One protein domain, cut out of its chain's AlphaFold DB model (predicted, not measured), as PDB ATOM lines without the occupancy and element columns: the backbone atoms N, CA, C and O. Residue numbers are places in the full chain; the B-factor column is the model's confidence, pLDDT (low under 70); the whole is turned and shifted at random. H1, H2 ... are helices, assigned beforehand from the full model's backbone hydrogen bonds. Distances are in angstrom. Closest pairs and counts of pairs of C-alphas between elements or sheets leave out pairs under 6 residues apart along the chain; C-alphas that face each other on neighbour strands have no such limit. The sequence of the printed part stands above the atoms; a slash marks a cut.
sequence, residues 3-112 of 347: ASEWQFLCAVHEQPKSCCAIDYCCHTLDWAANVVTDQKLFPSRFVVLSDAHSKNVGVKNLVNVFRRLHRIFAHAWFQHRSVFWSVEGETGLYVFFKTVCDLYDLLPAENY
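This is residues 3 to 112 of the 347 residues of an uncharacterized protein of Bionectria ochroleuca (UniProt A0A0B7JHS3). A long helix, H2, makes the longest axis, and H1 runs beside part of it as the other leg of a helical hairpin. At the far end of H2 the backbone turns a corner into the short H3, then another into H4, which comes back past H2 on a different side from H1. The printed part has 110 residues with four named helices, in the order H1, H2, H3, H4, and no named strand; the class is all helix. A stretch without a named element, residues 3 to 20, folds back on itself near residue 14 before H1. The whole is only just compact, close to loose, with a radius of gyration of the C-alphas of 15.4 A, and spans 45 by 35 by 25 A.

Residues 3 to 20 come first, with no named element. H1, residues 21 to 37, begins at C-alpha 21 at (272.130, 279.197, 259.505) and is 24.5 A long from first to last C-alpha. Residues 38 to 51 follow, again with no named element. H2, residues 52 to 79, is 40.8 A long and begins at C-alpha 52 at (276.180, 247.544, 278.931). H3, residues 81 to 91, measures 15.3 A. H4, residues 93 to 104, measures 16.6 A and ends at C-alpha 104 at (284.134, 254.495, 266.148).

H1 and H2 form a helical hairpin and touch, at a shallow tilt of 19 degrees, opposite ways. Their closest C-alphas are those of Ala 32 and Val 65, 5.8 A apart, and H2 touches H1 with residues 61 to 72 alone. H2 and H3 only just touch, with 3 pairs of C-alphas within 8 A, and only at the corner by their link; the closest C-alphas, of Ala 76 and Phe 84, are 5.8 A apart. Their tilt is steep, 52 degrees, opposite ways. H3 and H4 also only just touch, with 3 such pairs and only at the corner; the closest C-alphas are those of Glu 88 and Tyr 94, 6.7 A apart. They stand about perpendicular, at 73 degrees. H2 and H4 are close but not clearly touching, with the closest C-alphas, of Phe 73 and Tyr 94, 7.1 A apart. They run opposite ways at a shallow tilt of 34 degrees, only just short of steep. H1 is apart from H3 and from H4. In H1, H3 and H4 every O i to N i+4 pair is within hydrogen-bond range; in H2, 22 of 24 are.

The two C-alphas farthest apart are those of Ser 50 and Ser 82, at 45.0 A. The C-alphas of Ala 3 and Tyr 112, the first and last printed, are 12.1 A apart. The printed part has no cut. The link from H1 to H2, 14 residues, is long, and those from H2 to H3 and from H3 to H4 are tight. The mean pLDDT of the printed part is 88.2; residues 45 to 50 and 109 to 112 are under 70.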
ATOM      1  N   ALA A   3     272.398 272.989 252.984       89.00
ATOM      2  CA  ALA A   3     273.672 272.474 252.476       89.00
ATOM      3  C   ALA A   3     273.430 271.760 251.133       89.00
ATOM      4  O   ALA A   3     272.674 270.794 251.081       89.00
ATOM      5  N   SER A   4     274.038 272.246 250.043       86.00
ATOM      6  CA  SER A   4     273.703 271.817 248.673       86.00
ATOM      7  C   SER A   4     272.183 271.927 248.393       86.00
ATOM      8  O   SER A   4     271.583 272.988 248.592       86.00
ATOM      9  N   GLU A   5     271.536 270.858 247.938       86.62
ATOM     10  CA  GLU A   5     270.082 270.718 247.769       86.62
ATOM     11  C   GLU A   5     269.305 270.555 249.093       86.62
ATOM     12  O   GLU A   5     268.127 270.904 249.159       86.62
ATOM     13  N   TRP A   6     269.958 270.096 250.166       89.00
ATOM     14  CA  TRP A   6     269.310 269.678 251.412       89.00
ATOM     15  C   TRP A   6     268.995 270.849 252.349       89.00
ATOM     16  O   TRP A   6     269.853 271.686 252.644       89.00
ATOM     17  N   GLN A   7     267.772 270.878 252.891       92.31
ATOM     18  CA  GLN A   7     267.358 271.827 253.928       92.31
ATOM     19  C   GLN A   7     267.156 271.122 255.275       92.31
ATOM     20  O   GLN A   7     266.268 270.290 255.435       92.31
ATOM     21  N   PHE A   8     267.942 271.514 256.276       93.25
ATOM     22  CA  PHE A   8     267.831 271.022 257.645       93.25
ATOM     23  C   PHE A   8     266.904 271.911 258.485       93.25
ATOM     24  O   PHE A   8     267.132 273.122 258.626       93.25
ATOM     25  N   LEU A   9     265.886 271.275 259.071       94.75
ATOM     26  CA  LEU A   9     264.979 271.831 260.076       94.75
ATOM     27  C   LEU A   9     265.533 271.583 261.488       94.75
ATOM     28  O   LEU A   9     266.167 270.556 261.739       94.75
ATOM     29  N   CYS A  10     265.308 272.525 262.404       95.44
ATOM     30  CA  CYS A  10     265.771 272.445 263.787       95.44
ATOM     31  C   CYS A  10     264.714 271.785 264.683       95.44
ATOM     32  O   CYS A  10     263.584 272.265 264.759       95.44
ATOM     33  N   ALA A  11     265.112 270.723 265.387       91.69
ATOM     34  CA  ALA A  11     264.272 269.946 266.306       91.69
ATOM     35  C   ALA A  11     264.334 270.431 267.774       91.69
ATOM     36  O   ALA A  11     263.889 269.730 268.669       91.69
ATOM     37  N   VAL A  12     264.898 271.618 268.035       90.62
ATOM     38  CA  VAL A  12     264.825 272.295 269.354       90.62
ATOM     39  C   VAL A  12     263.474 273.011 269.539       90.62
ATOM     40  O   VAL A  12     263.166 273.544 270.600       90.62
ATOM     41  N   HIS A  13     262.634 273.005 268.504       91.00
ATOM     42  CA  HIS A  13     261.278 273.525 268.546       91.00
ATOM     43  C   HIS A  13     260.266 272.377 268.506       91.00
ATOM     44  O   HIS A  13     260.421 271.457 267.708       91.00
ATOM     45  N   GLU A  14     259.201 272.521 269.296       89.19
ATOM     46  CA  GLU A  14     258.001 271.664 269.413       89.19
ATOM     47  C   GLU A  14     257.448 271.117 268.081       89.19
ATOM     48  O   GLU A  14     256.899 270.025 268.024       89.19
ATOM     49  N   GLN A  15     257.638 271.858 266.987       92.81
ATOM     50  CA  GLN A  15     257.549 271.335 265.625       92.81
ATOM     51  C   GLN A  15     258.824 271.736 264.868       92.81
ATOM     52  O   GLN A  15     259.238 272.898 265.004       92.81
ATOM     53  N   PRO A  16     259.439 270.851 264.053       93.00
ATOM     54  CA  PRO A  16     260.692 271.142 263.355       93.00
ATOM     55  C   PRO A  16     260.612 272.386 262.456       93.00
ATOM     56  O   PRO A  16     259.929 272.394 261.433       93.00
ATOM     57  N   LYS A  17     261.340 273.451 262.817       94.44
ATOM     58  CA  LYS A  17     261.252 274.769 262.154       94.44
ATOM     59  C   LYS A  17     262.500 275.113 261.341       94.44
ATOM     60  O   LYS A  17     263.617 274.686 261.635       94.44
ATOM     61  N   SER A  18     262.309 275.916 260.297       93.88
ATOM     62  CA  SER A  18     263.365 276.377 259.390       93.88
ATOM     63  C   SER A  18     264.152 277.556 259.978       93.88
ATOM     64  O   SER A  18     264.001 278.696 259.540       93.88
ATOM     65  N   CYS A  19     265.000 277.290 260.972       95.44
ATOM     66  CA  CYS A  19     265.922 278.290 261.519       95.44
ATOM     67  C   CYS A  19     266.926 278.783 260.465       95.44
ATOM     68  O   CYS A  19     267.297 278.037 259.539       95.44
ATOM     69  N   CYS A  20     267.421 280.015 260.646       95.75
ATOM     70  CA  CYS A  20     268.535 280.520 259.851       95.75
ATOM     71  C   CYS A  20     269.819 279.707 260.131       95.75
ATOM     72  O   CYS A  20     269.831 278.804 260.970       95.75
ATOM     73  N   ALA A  21     270.890 279.962 259.378       95.06
ATOM     74  CA  ALA A  21     272.130 279.197 259.505       95.06
ATOM     75  C   ALA A  21     272.744 279.283 260.913       95.06
ATOM     76  O   ALA A  21     273.000 278.247 261.521       95.06
ATOM     77  N   ILE A  22     272.935 280.497 261.443       95.94
ATOM     78  CA  ILE A  22     273.607 280.692 262.733       95.94
ATOM     79  C   ILE A  22     272.758 280.184 263.906       95.94
ATOM     80  O   ILE A  22     273.272 279.404 264.703       95.94
ATOM     81  N   ASP A  23     271.454 280.484 263.940       96.94
ATOM     82  CA  ASP A  23     270.540 279.967 264.972       96.94
ATOM     83  C   ASP A  23     270.521 278.431 264.985       96.94
ATOM     84  O   ASP A  23     270.600 277.815 266.043       96.94
ATOM     85  N   TYR A  24     270.464 277.792 263.805       96.75
ATOM     86  CA  TYR A  24     270.508 276.331 263.698       96.75
ATOM     87  C   TYR A  24     271.808 275.769 264.290       96.75
ATOM     88  O   TYR A  24     271.767 274.758 264.994       96.75
ATOM     89  N   CYS A  25     272.952 276.397 264.002       95.81
ATOM     90  CA  CYS A  25     274.247 275.979 264.531       95.81
ATOM     91  C   CYS A  25     274.304 276.132 266.055       95.81
ATOM     92  O   CYS A  25     274.644 275.161 266.724       95.81
ATOM     93  N   CYS A  26     273.906 277.284 266.605       96.81
ATOM     94  CA  CYS A  26     273.835 277.508 268.053       96.81
ATOM     95  C   CYS A  26     272.902 276.495 268.730       96.81
ATOM     96  O   CYS A  26     273.369 275.694 269.532       96.81
ATOM     97  N   HIS A  27     271.638 276.397 268.297       96.62
ATOM     98  CA  HIS A  27     270.672 275.425 268.828       96.62
ATOM     99  C   HIS A  27     271.188 273.975 268.764       96.62
ATOM    100  O   HIS A  27     270.891 273.170 269.645       96.62
ATOM    101  N   THR A  28     271.956 273.620 267.726       95.94
ATOM    102  CA  THR A  28     272.562 272.285 267.591       95.94
ATOM    103  C   THR A  28     273.713 272.071 268.574       95.94
ATOM    104  O   THR A  28     273.813 270.988 269.147       95.94
ATOM    105  N   LEU A  29     274.572 273.076 268.768       96.19
ATOM    106  CA  LEU A  29     275.721 273.018 269.674       96.19
ATOM    107  C   LEU A  29     275.288 273.037 271.145       96.19
ATOM    108  O   LEU A  29     275.775 272.215 271.914       96.19
ATOM    109  N   ASP A  30     274.331 273.889 271.513       96.50
ATOM    110  CA  ASP A  30     273.794 273.983 272.877       96.50
ATOM    111  C   ASP A  30     273.086 272.678 273.277       96.50
ATOM    112  O   ASP A  30     273.342 272.111 274.340       96.50
ATOM    113  N   TRP A  31     272.254 272.127 272.382       95.19
ATOM    114  CA  TRP A  31     271.643 270.809 272.577       95.19
ATOM    115  C   TRP A  31     272.697 269.694 272.678       95.19
ATOM    116  O   TRP A  31     272.586 268.829 273.545       95.19
ATOM    117  N   ALA A  32     273.736 269.713 271.835       95.69
ATOM    118  CA  ALA A  32     274.795 268.704 271.874       95.69
ATOM    119  C   ALA A  32     275.600 268.772 273.181       95.69
ATOM    120  O   ALA A  32     275.887 267.730 273.766       95.69
ATOM    121  N   ALA A  33     275.916 269.980 273.661       94.88
ATOM    122  CA  ALA A  33     276.589 270.210 274.936       94.88
ATOM    123  C   ALA A  33     275.771 269.657 276.113       94.88
ATOM    124  O   ALA A  33     276.323 268.952 276.960       94.88
ATOM    125  N   ASN A  34     274.457 269.893 276.128       94.12
ATOM    126  CA  ASN A  34     273.554 269.327 277.133       94.12
ATOM    127  C   ASN A  34     273.533 267.787 277.075       94.12
ATOM    128  O   ASN A  34     273.697 267.132 278.101       94.12
ATOM    129  N   VAL A  35     273.424 267.189 275.882       92.88
ATOM    130  CA  VAL A  35     273.405 265.721 275.719       92.88
ATOM    131  C   VAL A  35     274.699 265.055 276.197       92.88
ATOM    132  O   VAL A  35     274.628 264.013 276.840       92.88
ATOM    133  N   VAL A  36     275.877 265.637 275.934       90.56
ATOM    134  CA  VAL A  36     277.164 265.055 276.378       90.56
ATOM    135  C   VAL A  36     277.540 265.393 277.828       90.56
ATOM    136  O   VAL A  36     278.552 264.892 278.320       90.56
ATOM    137  N   THR A  37     276.756 266.230 278.517       90.94
ATOM    138  CA  THR A  37     276.950 266.562 279.943       90.94
ATOM    139  C   THR A  37     275.882 265.975 280.868       90.94
ATOM    140  O   THR A  37     276.101 265.944 282.081       90.94
ATOM    141  N   ASP A  38     274.773 265.446 280.334       89.88
ATOM    142  CA  ASP A  38     273.764 264.742 281.127       89.88
ATOM    143  C   ASP A  38     274.326 263.446 281.736       89.88
ATOM    144  O   ASP A  38     274.658 262.479 281.045       89.88
ATOM    145  N   GLN A  39     274.372 263.415 283.068       87.81
ATOM    146  CA  GLN A  39     274.857 262.289 283.866       87.81
ATOM    147  C   GLN A  39     273.939 261.056 283.803       87.81
ATOM    148  O   GLN A  39     274.361 259.975 284.212       87.81
ATOM    149  N   LYS A  40     272.707 261.185 283.286       84.88
ATOM    150  CA  LYS A  40     271.811 260.052 282.994       84.88
ATOM    151  C   LYS A  40     272.246 259.298 281.733       84.88
ATOM    152  O   LYS A  40     272.225 258.070 281.718       84.88
ATOM    153  N   LEU A  41     272.654 260.027 280.690       83.31
ATOM    154  CA  LEU A  41     273.109 259.463 279.411       83.31
ATOM    155  C   LEU A  41     274.584 259.051 279.467       83.31
ATOM    156  O   LEU A  41     274.963 258.002 278.945       83.31
ATOM    157  N   PHE A  42     275.400 259.866 280.135       83.19
ATOM    158  CA  PHE A  42     276.824 259.649 280.352       83.19
ATOM    159  C   PHE A  42     277.146 259.769 281.850       83.19
ATOM    160  O   PHE A  42     277.715 260.776 282.287       83.19
ATOM    161  N   PRO A  43     276.820 258.744 282.666       80.12
ATOM    162  CA  PRO A  43     277.340 258.657 284.027       80.12
ATOM    163  C   PRO A  43     278.878 258.675 284.017       80.12
ATOM    164  O   PRO A  43     279.518 258.555 282.970       80.12
ATOM    165  N   SER A  44     279.510 258.861 285.184       76.12
ATOM    166  CA  SER A  44     280.968 259.083 285.245       76.12
ATOM    167  C   SER A  44     281.763 258.028 284.453       76.12
ATOM    168  O   SER A  44     281.370 256.862 284.402       76.12
ATOM    169  N   ARG A  45     282.900 258.420 283.854       68.00
ATOM    170  CA  ARG A  45     283.646 257.609 282.858       68.00
ATOM    171  C   ARG A  45     283.975 256.168 283.294       68.00
ATOM    172  O   ARG A  45     284.184 255.317 282.439       68.00
ATOM    173  N   PHE A  46     284.017 255.895 284.598       60.44
ATOM    174  CA  PHE A  46     284.219 254.557 285.163       60.44
ATOM    175  C   PHE A  46     282.955 253.675 285.137       60.44
ATOM    176  O   PHE A  46     283.070 252.465 284.990       60.44
ATOM    177  N   VAL A  47     281.759 254.262 285.246       60.78
ATOM    178  CA  VAL A  47     280.464 253.558 285.334       60.78
ATOM    179  C   VAL A  47     279.934 253.145 283.953       60.78
ATOM    180  O   VAL A  47     279.406 252.045 283.803       60.78
ATOM    181  N   VAL A  48     280.163 253.964 282.917       58.62
ATOM    182  CA  VAL A  48     279.812 253.648 281.508       58.62
ATOM    183  C   VAL A  48     280.551 252.404 280.982       58.62
ATOM    184  O   VAL A  48     280.116 251.770 280.023       58.62
ATOM    185  N   LEU A  49     281.664 252.019 281.614       63.28
ATOM    186  CA  LEU A  49     282.385 250.779 281.309       63.28
ATOM    187  C   LEU A  49     281.768 249.535 281.972       63.28
ATOM    188  O   LEU A  49     282.020 248.430 281.499       63.28
ATOM    189  N   SER A  50     280.987 249.700 283.046       65.38
ATOM    190  CA  SER A  50     280.407 248.592 283.820       65.38
ATOM    191  C   SER A  50     278.968 248.227 283.448       65.38
ATOM    192  O   SER A  50     278.606 247.063 283.603       65.38
ATOM    193  N   ASP A  51     278.161 249.166 282.941       74.81
ATOM    194  CA  ASP A  51     276.803 248.871 282.460       74.81
ATOM    195  C   ASP A  51     276.715 248.878 280.926       74.81
ATOM    196  O   ASP A  51     276.878 249.906 280.263       74.81
ATOM    197  N   ALA A  52     276.398 247.714 280.360       77.75
ATOM    198  CA  ALA A  52     276.180 247.544 278.931       77.75
ATOM    199  C   ALA A  52     274.906 248.249 278.426       77.75
ATOM    200  O   ALA A  52     274.867 248.633 277.256       77.75
ATOM    201  N   HIS A  53     273.876 248.441 279.258       78.19
ATOM    202  CA  HIS A  53     272.640 249.101 278.835       78.19
ATOM    203  C   HIS A  53     272.851 250.614 278.671       78.19
ATOM    204  O   HIS A  53     272.695 251.133 277.562       78.19
ATOM    205  N   SER A  54     273.328 251.298 279.718       77.50
ATOM    206  CA  SER A  54     273.747 252.707 279.680       77.50
ATOM    207  C   SER A  54     274.733 252.976 278.538       77.50
ATOM    208  O   SER A  54     274.523 253.908 277.761       77.50
ATOM    209  N   LYS A  55     275.743 252.113 278.338       81.69
ATOM    210  CA  LYS A  55     276.692 252.245 277.220       81.69
ATOM    211  C   LYS A  55     276.002 252.288 275.850       81.69
ATOM    212  O   LYS A  55     276.361 253.123 275.021       81.69
ATOM    213  N   ASN A  56     275.020 251.420 275.599       85.06
ATOM    214  CA  ASN A  56     274.284 251.406 274.329       85.06
ATOM    215  C   ASN A  56     273.436 252.676 274.133       85.06
ATOM    216  O   ASN A  56     273.380 253.209 273.023       85.06
ATOM    217  N   VAL A  57     272.819 253.198 275.198       87.50
ATOM    218  CA  VAL A  57     272.073 254.469 275.159       87.50
ATOM    219  C   VAL A  57     273.012 255.653 274.894       87.50
ATOM    220  O   VAL A  57     272.721 256.484 274.030       87.50
ATOM    221  N   GLY A  58     274.170 255.703 275.558       87.75
ATOM    222  CA  GLY A  58     275.195 256.726 275.337       87.75
ATOM    223  C   GLY A  58     275.721 256.735 273.898       87.75
ATOM    224  O   GLY A  58     275.776 257.791 273.270       87.75
ATOM    225  N   VAL A  59     276.027 255.564 273.320       88.31
ATOM    226  CA  VAL A  59     276.480 255.454 271.917       88.31
ATOM    227  C   VAL A  59     275.405 255.926 270.931       88.31
ATOM    228  O   VAL A  59     275.712 256.722 270.046       88.31
ATOM    229  N   LYS A  60     274.132 255.535 271.104       89.81
ATOM    230  CA  LYS A  60     273.023 256.016 270.250       89.81
ATOM    231  C   LYS A  60     272.855 257.541 270.301       89.81
ATOM    232  O   LYS A  60     272.576 258.172 269.280       89.81
ATOM    233  N   ASN A  61     273.055 258.150 271.470       91.50
ATOM    234  CA  ASN A  61     273.040 259.605 271.614       91.50
ATOM    235  C   ASN A  61     274.268 260.265 270.968       91.50
ATOM    236  O   ASN A  61     274.121 261.276 270.282       91.50
ATOM    237  N   LEU A  62     275.454 259.661 271.090       91.44
ATOM    238  CA  LEU A  62     276.684 260.139 270.453       91.44
ATOM    239  C   LEU A  62     276.581 260.132 268.916       91.44
ATOM    240  O   LEU A  62     276.895 261.138 268.283       91.44
ATOM    241  N   VAL A  63     276.048 259.055 268.326       91.88
ATOM    242  CA  VAL A  63     275.702 258.958 266.892       91.88
ATOM    243  C   VAL A  63     274.770 260.104 266.479       91.88
ATOM    244  O   VAL A  63     275.014 260.793 265.487       91.88
ATOM    245  N   ASN A  64     273.723 260.381 267.264       92.06
ATOM    246  CA  ASN A  64     272.804 261.490 266.992       92.06
ATOM    247  C   ASN A  64     273.460 262.878 267.103       92.06
ATOM    248  O   ASN A  64     273.124 263.763 266.311       92.06
ATOM    249  N   VAL A  65     274.403 263.070 268.031       93.94
ATOM    250  CA  VAL A  65     275.215 264.293 268.132       93.94
ATOM    251  C   VAL A  65     276.097 264.451 266.896       93.94
ATOM    252  O   VAL A  65     275.972 265.452 266.189       93.94
ATOM    253  N   PHE A  66     276.922 263.458 266.568       93.69
ATOM    254  CA  PHE A  66     277.836 263.524 265.424       93.69
ATOM    255  C   PHE A  66     277.085 263.697 264.091       93.69
ATOM    256  O   PHE A  66     277.450 264.556 263.288       93.69
ATOM    257  N   ARG A  67     275.956 263.003 263.888       92.44
ATOM    258  CA  ARG A  67     275.069 263.187 262.721       92.44
ATOM    259  C   ARG A  67     274.521 264.612 262.587       92.44
ATOM    260  O   ARG A  67     274.307 265.080 261.468       92.44
ATOM    261  N   ARG A  68     274.288 265.321 263.698       94.06
ATOM    262  CA  ARG A  68     273.863 266.732 263.684       94.06
ATOM    263  C   ARG A  68     275.047 267.688 263.484       94.06
ATOM    264  O   ARG A  68     274.886 268.657 262.747       94.06
ATOM    265  N   LEU A  69     276.225 267.389 264.040       94.31
ATOM    266  CA  LEU A  69     277.465 268.151 263.816       94.31
ATOM    267  C   LEU A  69     277.948 268.072 262.357       94.31
ATOM    268  O   LEU A  69     278.300 269.102 261.787       94.31
ATOM    269  N   HIS A  70     277.864 266.904 261.706       93.06
ATOM    270  CA  HIS A  70     278.163 266.749 260.274       93.06
ATOM    271  C   HIS A  70     277.402 267.774 259.412       93.06
ATOM    272  O   HIS A  70     277.978 268.368 258.502       93.06
ATOM    273  N   ARG A  71     276.134 268.072 259.733       93.56
ATOM    274  CA  ARG A  71     275.337 269.073 258.998       93.56
ATOM    275  C   ARG A  71     275.951 270.475 259.050       93.56
ATOM    276  O   ARG A  71     275.798 271.225 258.089       93.56
ATOM    277  N   ILE A  72     276.632 270.827 260.145       94.62
ATOM    278  CA  ILE A  72     277.339 272.107 260.301       94.62
ATOM    279  C   ILE A  72     278.579 272.124 259.396       94.62
ATOM    280  O   ILE A  72     278.755 273.079 258.643       94.62
ATOM    281  N   PHE A  73     279.378 271.048 259.386       93.06
ATOM    282  CA  PHE A  73     280.514 270.909 258.464       93.06
ATOM    283  C   PHE A  73     280.072 270.956 256.994       93.06
ATOM    284  O   PHE A  73     280.644 271.711 256.213       93.06
ATOM    285  N   ALA A  74     279.004 270.244 256.625       92.75
ATOM    286  CA  ALA A  74     278.434 270.283 255.279       92.75
ATOM    287  C   ALA A  74     277.941 271.690 254.894       92.75
ATOM    288  O   ALA A  74     278.186 272.155 253.781       92.75
ATOM    289  N   HIS A  75     277.283 272.405 255.809       94.06
ATOM    290  CA  HIS A  75     276.878 273.788 255.571       94.06
ATOM    291  C   HIS A  75     278.090 274.716 255.373       94.06
ATOM    292  O   HIS A  75     278.125 275.469 254.398       94.06
ATOM    293  N   ALA A  76     279.110 274.623 256.231       93.94
ATOM    294  CA  ALA A  76     280.349 275.388 256.091       93.94
ATOM    295  C   ALA A  76     281.062 275.085 254.759       93.94
ATOM    296  O   ALA A  76     281.472 276.006 254.056       93.94
ATOM    297  N   TRP A  77     281.128 273.812 254.366       91.69
ATOM    298  CA  TRP A  77     281.734 273.349 253.119       91.69
ATOM    299  C   TRP A  77     281.056 273.904 251.861       91.69
ATOM    300  O   TRP A  77     281.730 274.454 250.984       91.69
ATOM    301  N   PHE A  78     279.725 273.778 251.774       91.50
ATOM    302  CA  PHE A  78     278.958 274.174 250.589       91.50
ATOM    303  C   PHE A  78     278.663 275.681 250.522       91.50
ATOM    304  O   PHE A  78     278.523 276.207 249.421       91.50
ATOM    305  N   GLN A  79     278.564 276.384 251.659       92.62
ATOM    306  CA  GLN A  79     278.155 277.797 251.696       92.62
ATOM    307  C   GLN A  79     279.282 278.775 252.070       92.62
ATOM    308  O   GLN A  79     279.241 279.933 251.651       92.62
ATOM    309  N   HIS A  80     280.289 278.325 252.826       93.50
ATOM    310  CA  HIS A  80     281.345 279.158 253.422       93.50
ATOM    311  C   HIS A  80     282.754 278.584 253.176       93.50
ATOM    312  O   HIS A  80     283.635 278.658 254.032       93.50
ATOM    313  N   ARG A  81     282.967 278.036 251.972       91.38
ATOM    314  CA  ARG A  81     284.164 277.301 251.520       91.38
ATOM    315  C   ARG A  81     285.514 277.930 251.891       91.38
ATOM    316  O   ARG A  81     286.435 277.206 252.245       91.38
ATOM    317  N   SER A  82     285.641 279.256 251.827       92.44
ATOM    318  CA  SER A  82     286.863 279.965 252.234       92.44
ATOM    319  C   SER A  82     287.107 279.909 253.745       92.44
ATOM    320  O   SER A  82     288.221 279.628 254.171       92.44
ATOM    321  N   VAL A  83     286.064 280.125 254.551       92.19
ATOM    322  CA  VAL A  83     286.127 280.080 256.022       92.19
ATOM    323  C   VAL A  83     286.397 278.658 256.510       92.19
ATOM    324  O   VAL A  83     287.198 278.481 257.423       92.19
ATOM    325  N   PHE A  84     285.790 277.652 255.866       92.75
ATOM    326  CA  PHE A  84     286.101 276.240 256.111       92.75
ATOM    327  C   PHE A  84     287.607 275.987 255.967       92.75
ATOM    328  O   PHE A  84     288.227 275.489 256.898       92.75
ATOM    329  N   TRP A  85     288.215 276.403 254.850       91.81
ATOM    330  CA  TRP A  85     289.647 276.200 254.617       91.81
ATOM    331  C   TRP A  85     290.559 276.978 255.568       91.81
ATOM    332  O   TRP A  85     291.590 276.440 255.965       91.81
ATOM    333  N   SER A  86     290.197 278.204 255.964       93.31
ATOM    334  CA  SER A  86     290.958 278.950 256.977       93.31
ATOM    335  C   SER A  86     290.968 278.222 258.323       93.31
ATOM    336  O   SER A  86     292.033 277.995 258.884       93.31
ATOM    337  N   VAL A  87     289.798 277.795 258.812       91.75
ATOM    338  CA  VAL A  87     289.696 277.080 260.094       91.75
ATOM    339  C   VAL A  87     290.362 275.705 260.014       91.75
ATOM    340  O   VAL A  87     291.067 275.316 260.942       91.75
ATOM    341  N   GLU A  88     290.196 274.976 258.909       92.19
ATOM    342  CA  GLU A  88     290.766 273.634 258.760       92.19
ATOM    343  C   GLU A  88     292.293 273.660 258.643       92.19
ATOM    344  O   GLU A  88     292.964 272.864 259.296       92.19
ATOM    345  N   GLY A  89     292.856 274.623 257.902       89.31
ATOM    346  CA  GLY A  89     294.307 274.815 257.804       89.31
ATOM    347  C   GLY A  89     294.972 275.247 259.117       89.31
ATOM    348  O   GLY A  89     296.161 274.999 259.305       89.31
ATOM    349  N   GLU A  90     294.218 275.862 260.033       91.56
ATOM    350  CA  GLU A  90     294.691 276.251 261.368       91.56
ATOM    351  C   GLU A  90     294.471 275.167 262.440       91.56
ATOM    352  O   GLU A  90     295.240 275.107 263.402       91.56
ATOM    353  N   THR A  91     293.434 274.325 262.315       91.62
ATOM    354  CA  THR A  91     292.959 273.466 263.425       91.62
ATOM    355  C   THR A  91     292.765 271.980 263.107       91.62
ATOM    356  O   THR A  91     292.739 271.182 264.044       91.62
ATOM    357  N   GLY A  92     292.628 271.581 261.836       90.38
ATOM    358  CA  GLY A  92     292.351 270.188 261.442       90.38
ATOM    359  C   GLY A  92     291.041 269.612 262.003       90.38
ATOM    360  O   GLY A  92     290.963 268.414 262.289       90.38
ATOM    361  N   LEU A  93     290.038 270.461 262.254       91.69
ATOM    362  CA  LEU A  93     288.827 270.120 263.001       91.69
ATOM    363  C   LEU A  93     287.912 269.124 262.268       91.69
ATOM    364  O   LEU A  93     287.359 268.228 262.907       91.69
ATOM    365  N   TYR A  94     287.742 269.258 260.952       91.06
ATOM    366  CA  TYR A  94     286.967 268.329 260.129       91.06
ATOM    367  C   TYR A  94     287.711 267.005 259.921       91.06
ATOM    368  O   TYR A  94     287.092 265.949 260.033       91.06
ATOM    369  N   VAL A  95     289.031 267.023 259.710       90.12
ATOM    370  CA  VAL A  95     289.856 265.803 259.650       90.12
ATOM    371  C   VAL A  95     289.821 265.055 260.989       90.12
ATOM    372  O   VAL A  95     289.659 263.830 261.009       90.12
ATOM    373  N   PHE A  96     289.877 265.761 262.122       91.38
ATOM    374  CA  PHE A  96     289.671 265.161 263.443       91.38
ATOM    375  C   PHE A  96     288.251 264.595 263.601       91.38
ATOM    376  O   PHE A  96     288.088 263.438 263.984       91.38
ATOM    377  N   PHE A  97     287.215 265.363 263.250       92.00
ATOM    378  CA  PHE A  97     285.826 264.895 263.296       92.00
ATOM    379  C   PHE A  97     285.630 263.624 262.457       92.00
ATOM    380  O   PHE A  97     285.085 262.639 262.957       92.00
ATOM    381  N   LYS A  98     286.123 263.611 261.213       89.31
ATOM    382  CA  LYS A  98     286.031 262.466 260.306       89.31
ATOM    383  C   LYS A  98     286.787 261.252 260.836       89.31
ATOM    384  O   LYS A  98     286.210 260.173 260.872       89.31
ATOM    385  N   THR A  99     288.027 261.408 261.300       89.88
ATOM    386  CA  THR A  99     288.793 260.272 261.848       89.88
ATOM    387  C   THR A  99     288.151 259.681 263.106       89.88
ATOM    388  O   THR A  99     288.210 258.471 263.296       89.88
ATOM    389  N   VAL A 100     287.460 260.483 263.924       90.88
ATOM    390  CA  VAL A 100     286.642 259.984 265.046       90.88
ATOM    391  C   VAL A 100     285.366 259.276 264.559       90.88
ATOM    392  O   VAL A 100     284.974 258.278 265.162       90.88
ATOM    393  N   CYS A 101     284.743 259.719 263.460       90.06
ATOM    394  CA  CYS A 101     283.633 258.990 262.830       90.06
ATOM    395  C   CYS A 101     284.087 257.629 262.281       90.06
ATOM    396  O   CYS A 101     283.478 256.616 262.616       90.06
ATOM    397  N   ASP A 102     285.169 257.614 261.493       88.75
ATOM    398  CA  ASP A 102     285.748 256.421 260.857       88.75
ATOM    399  C   ASP A 102     286.243 255.392 261.906       88.75
ATOM    400  O   ASP A 102     286.123 254.188 261.695       88.75
ATOM    401  N   LEU A 103     286.792 255.840 263.047       90.56
ATOM    402  CA  LEU A 103     287.368 254.968 264.089       90.56
ATOM    403  C   LEU A 103     286.326 254.304 265.007       90.56
ATOM    404  O   LEU A 103     286.592 253.236 265.561       90.56
ATOM    405  N   TYR A 104     285.171 254.943 265.208       87.75
ATOM    406  CA  TYR A 104     284.134 254.495 266.148       87.75
ATOM    407  C   TYR A 104     282.780 254.189 265.480       87.75
ATOM    408  O   TYR A 104     281.798 253.985 266.192       87.75
ATOM    409  N   ASP A 105     282.734 254.167 264.142       86.88
ATOM    410  CA  ASP A 105     281.547 253.912 263.306       86.88
ATOM    411  C   ASP A 105     280.324 254.769 263.699       86.88
ATOM    412  O   ASP A 105     279.187 254.309 263.805       86.88
ATOM    413  N   LEU A 106     280.565 256.057 263.986       86.56
ATOM    414  CA  LEU A 106     279.535 256.956 264.532       86.56
ATOM    415  C   LEU A 106     278.512 257.424 263.486       86.56
ATOM    416  O   LEU A 106     277.480 257.994 263.848       86.56
ATOM    417  N   LEU A 107     278.800 257.226 262.200       84.56
ATOM    418  CA  LEU A 107     277.905 257.472 261.073       84.56
ATOM    419  C   LEU A 107     278.217 256.438 259.972       84.56
ATOM    420  O   LEU A 107     279.396 256.149 259.762       84.56
ATOM    421  N   PRO A 108     277.227 255.952 259.196       76.44
ATOM    422  CA  PRO A 108     277.487 255.054 258.069       76.44
ATOM    423  C   PRO A 108     278.251 255.768 256.948       76.44
ATOM    424  O   PRO A 108     277.803 256.815 256.474       76.44
ATOM    425  N   ALA A 109     279.370 255.189 256.502       66.88
ATOM    426  CA  ALA A 109     280.339 255.774 255.561       66.88
ATOM    427  C   ALA A 109     279.741 256.421 254.293       66.88
ATOM    428  O   ALA A 109     280.275 257.425 253.818       66.88
ATOM    429  N   GLU A 110     278.635 255.878 253.783       63.94
ATOM    430  CA  GLU A 110     277.904 256.353 252.601       63.94
ATOM    431  C   GLU A 110     277.271 257.751 252.779       63.94
ATOM    432  O   GLU A 110     277.052 258.467 251.808       63.94
ATOM    433  N   ASN A 111     276.959 258.157 254.018       65.88
ATOM    434  CA  ASN A 111     275.987 259.226 254.305       65.88
ATOM    435  C   ASN A 111     276.581 260.554 254.821       65.88
ATOM    436  O   ASN A 111     275.828 261.483 255.129       65.88
ATOM    437  N   TYR A 112     277.907 260.664 254.975       66.62
ATOM    438  CA  TYR A 112     278.534 261.862 255.572       66.62
ATOM    439  C   TYR A 112     279.887 262.282 254.991       66.62
ATOM    440  O   TYR A 112     280.484 263.253 255.461       66.62
TER     441      TYR A 112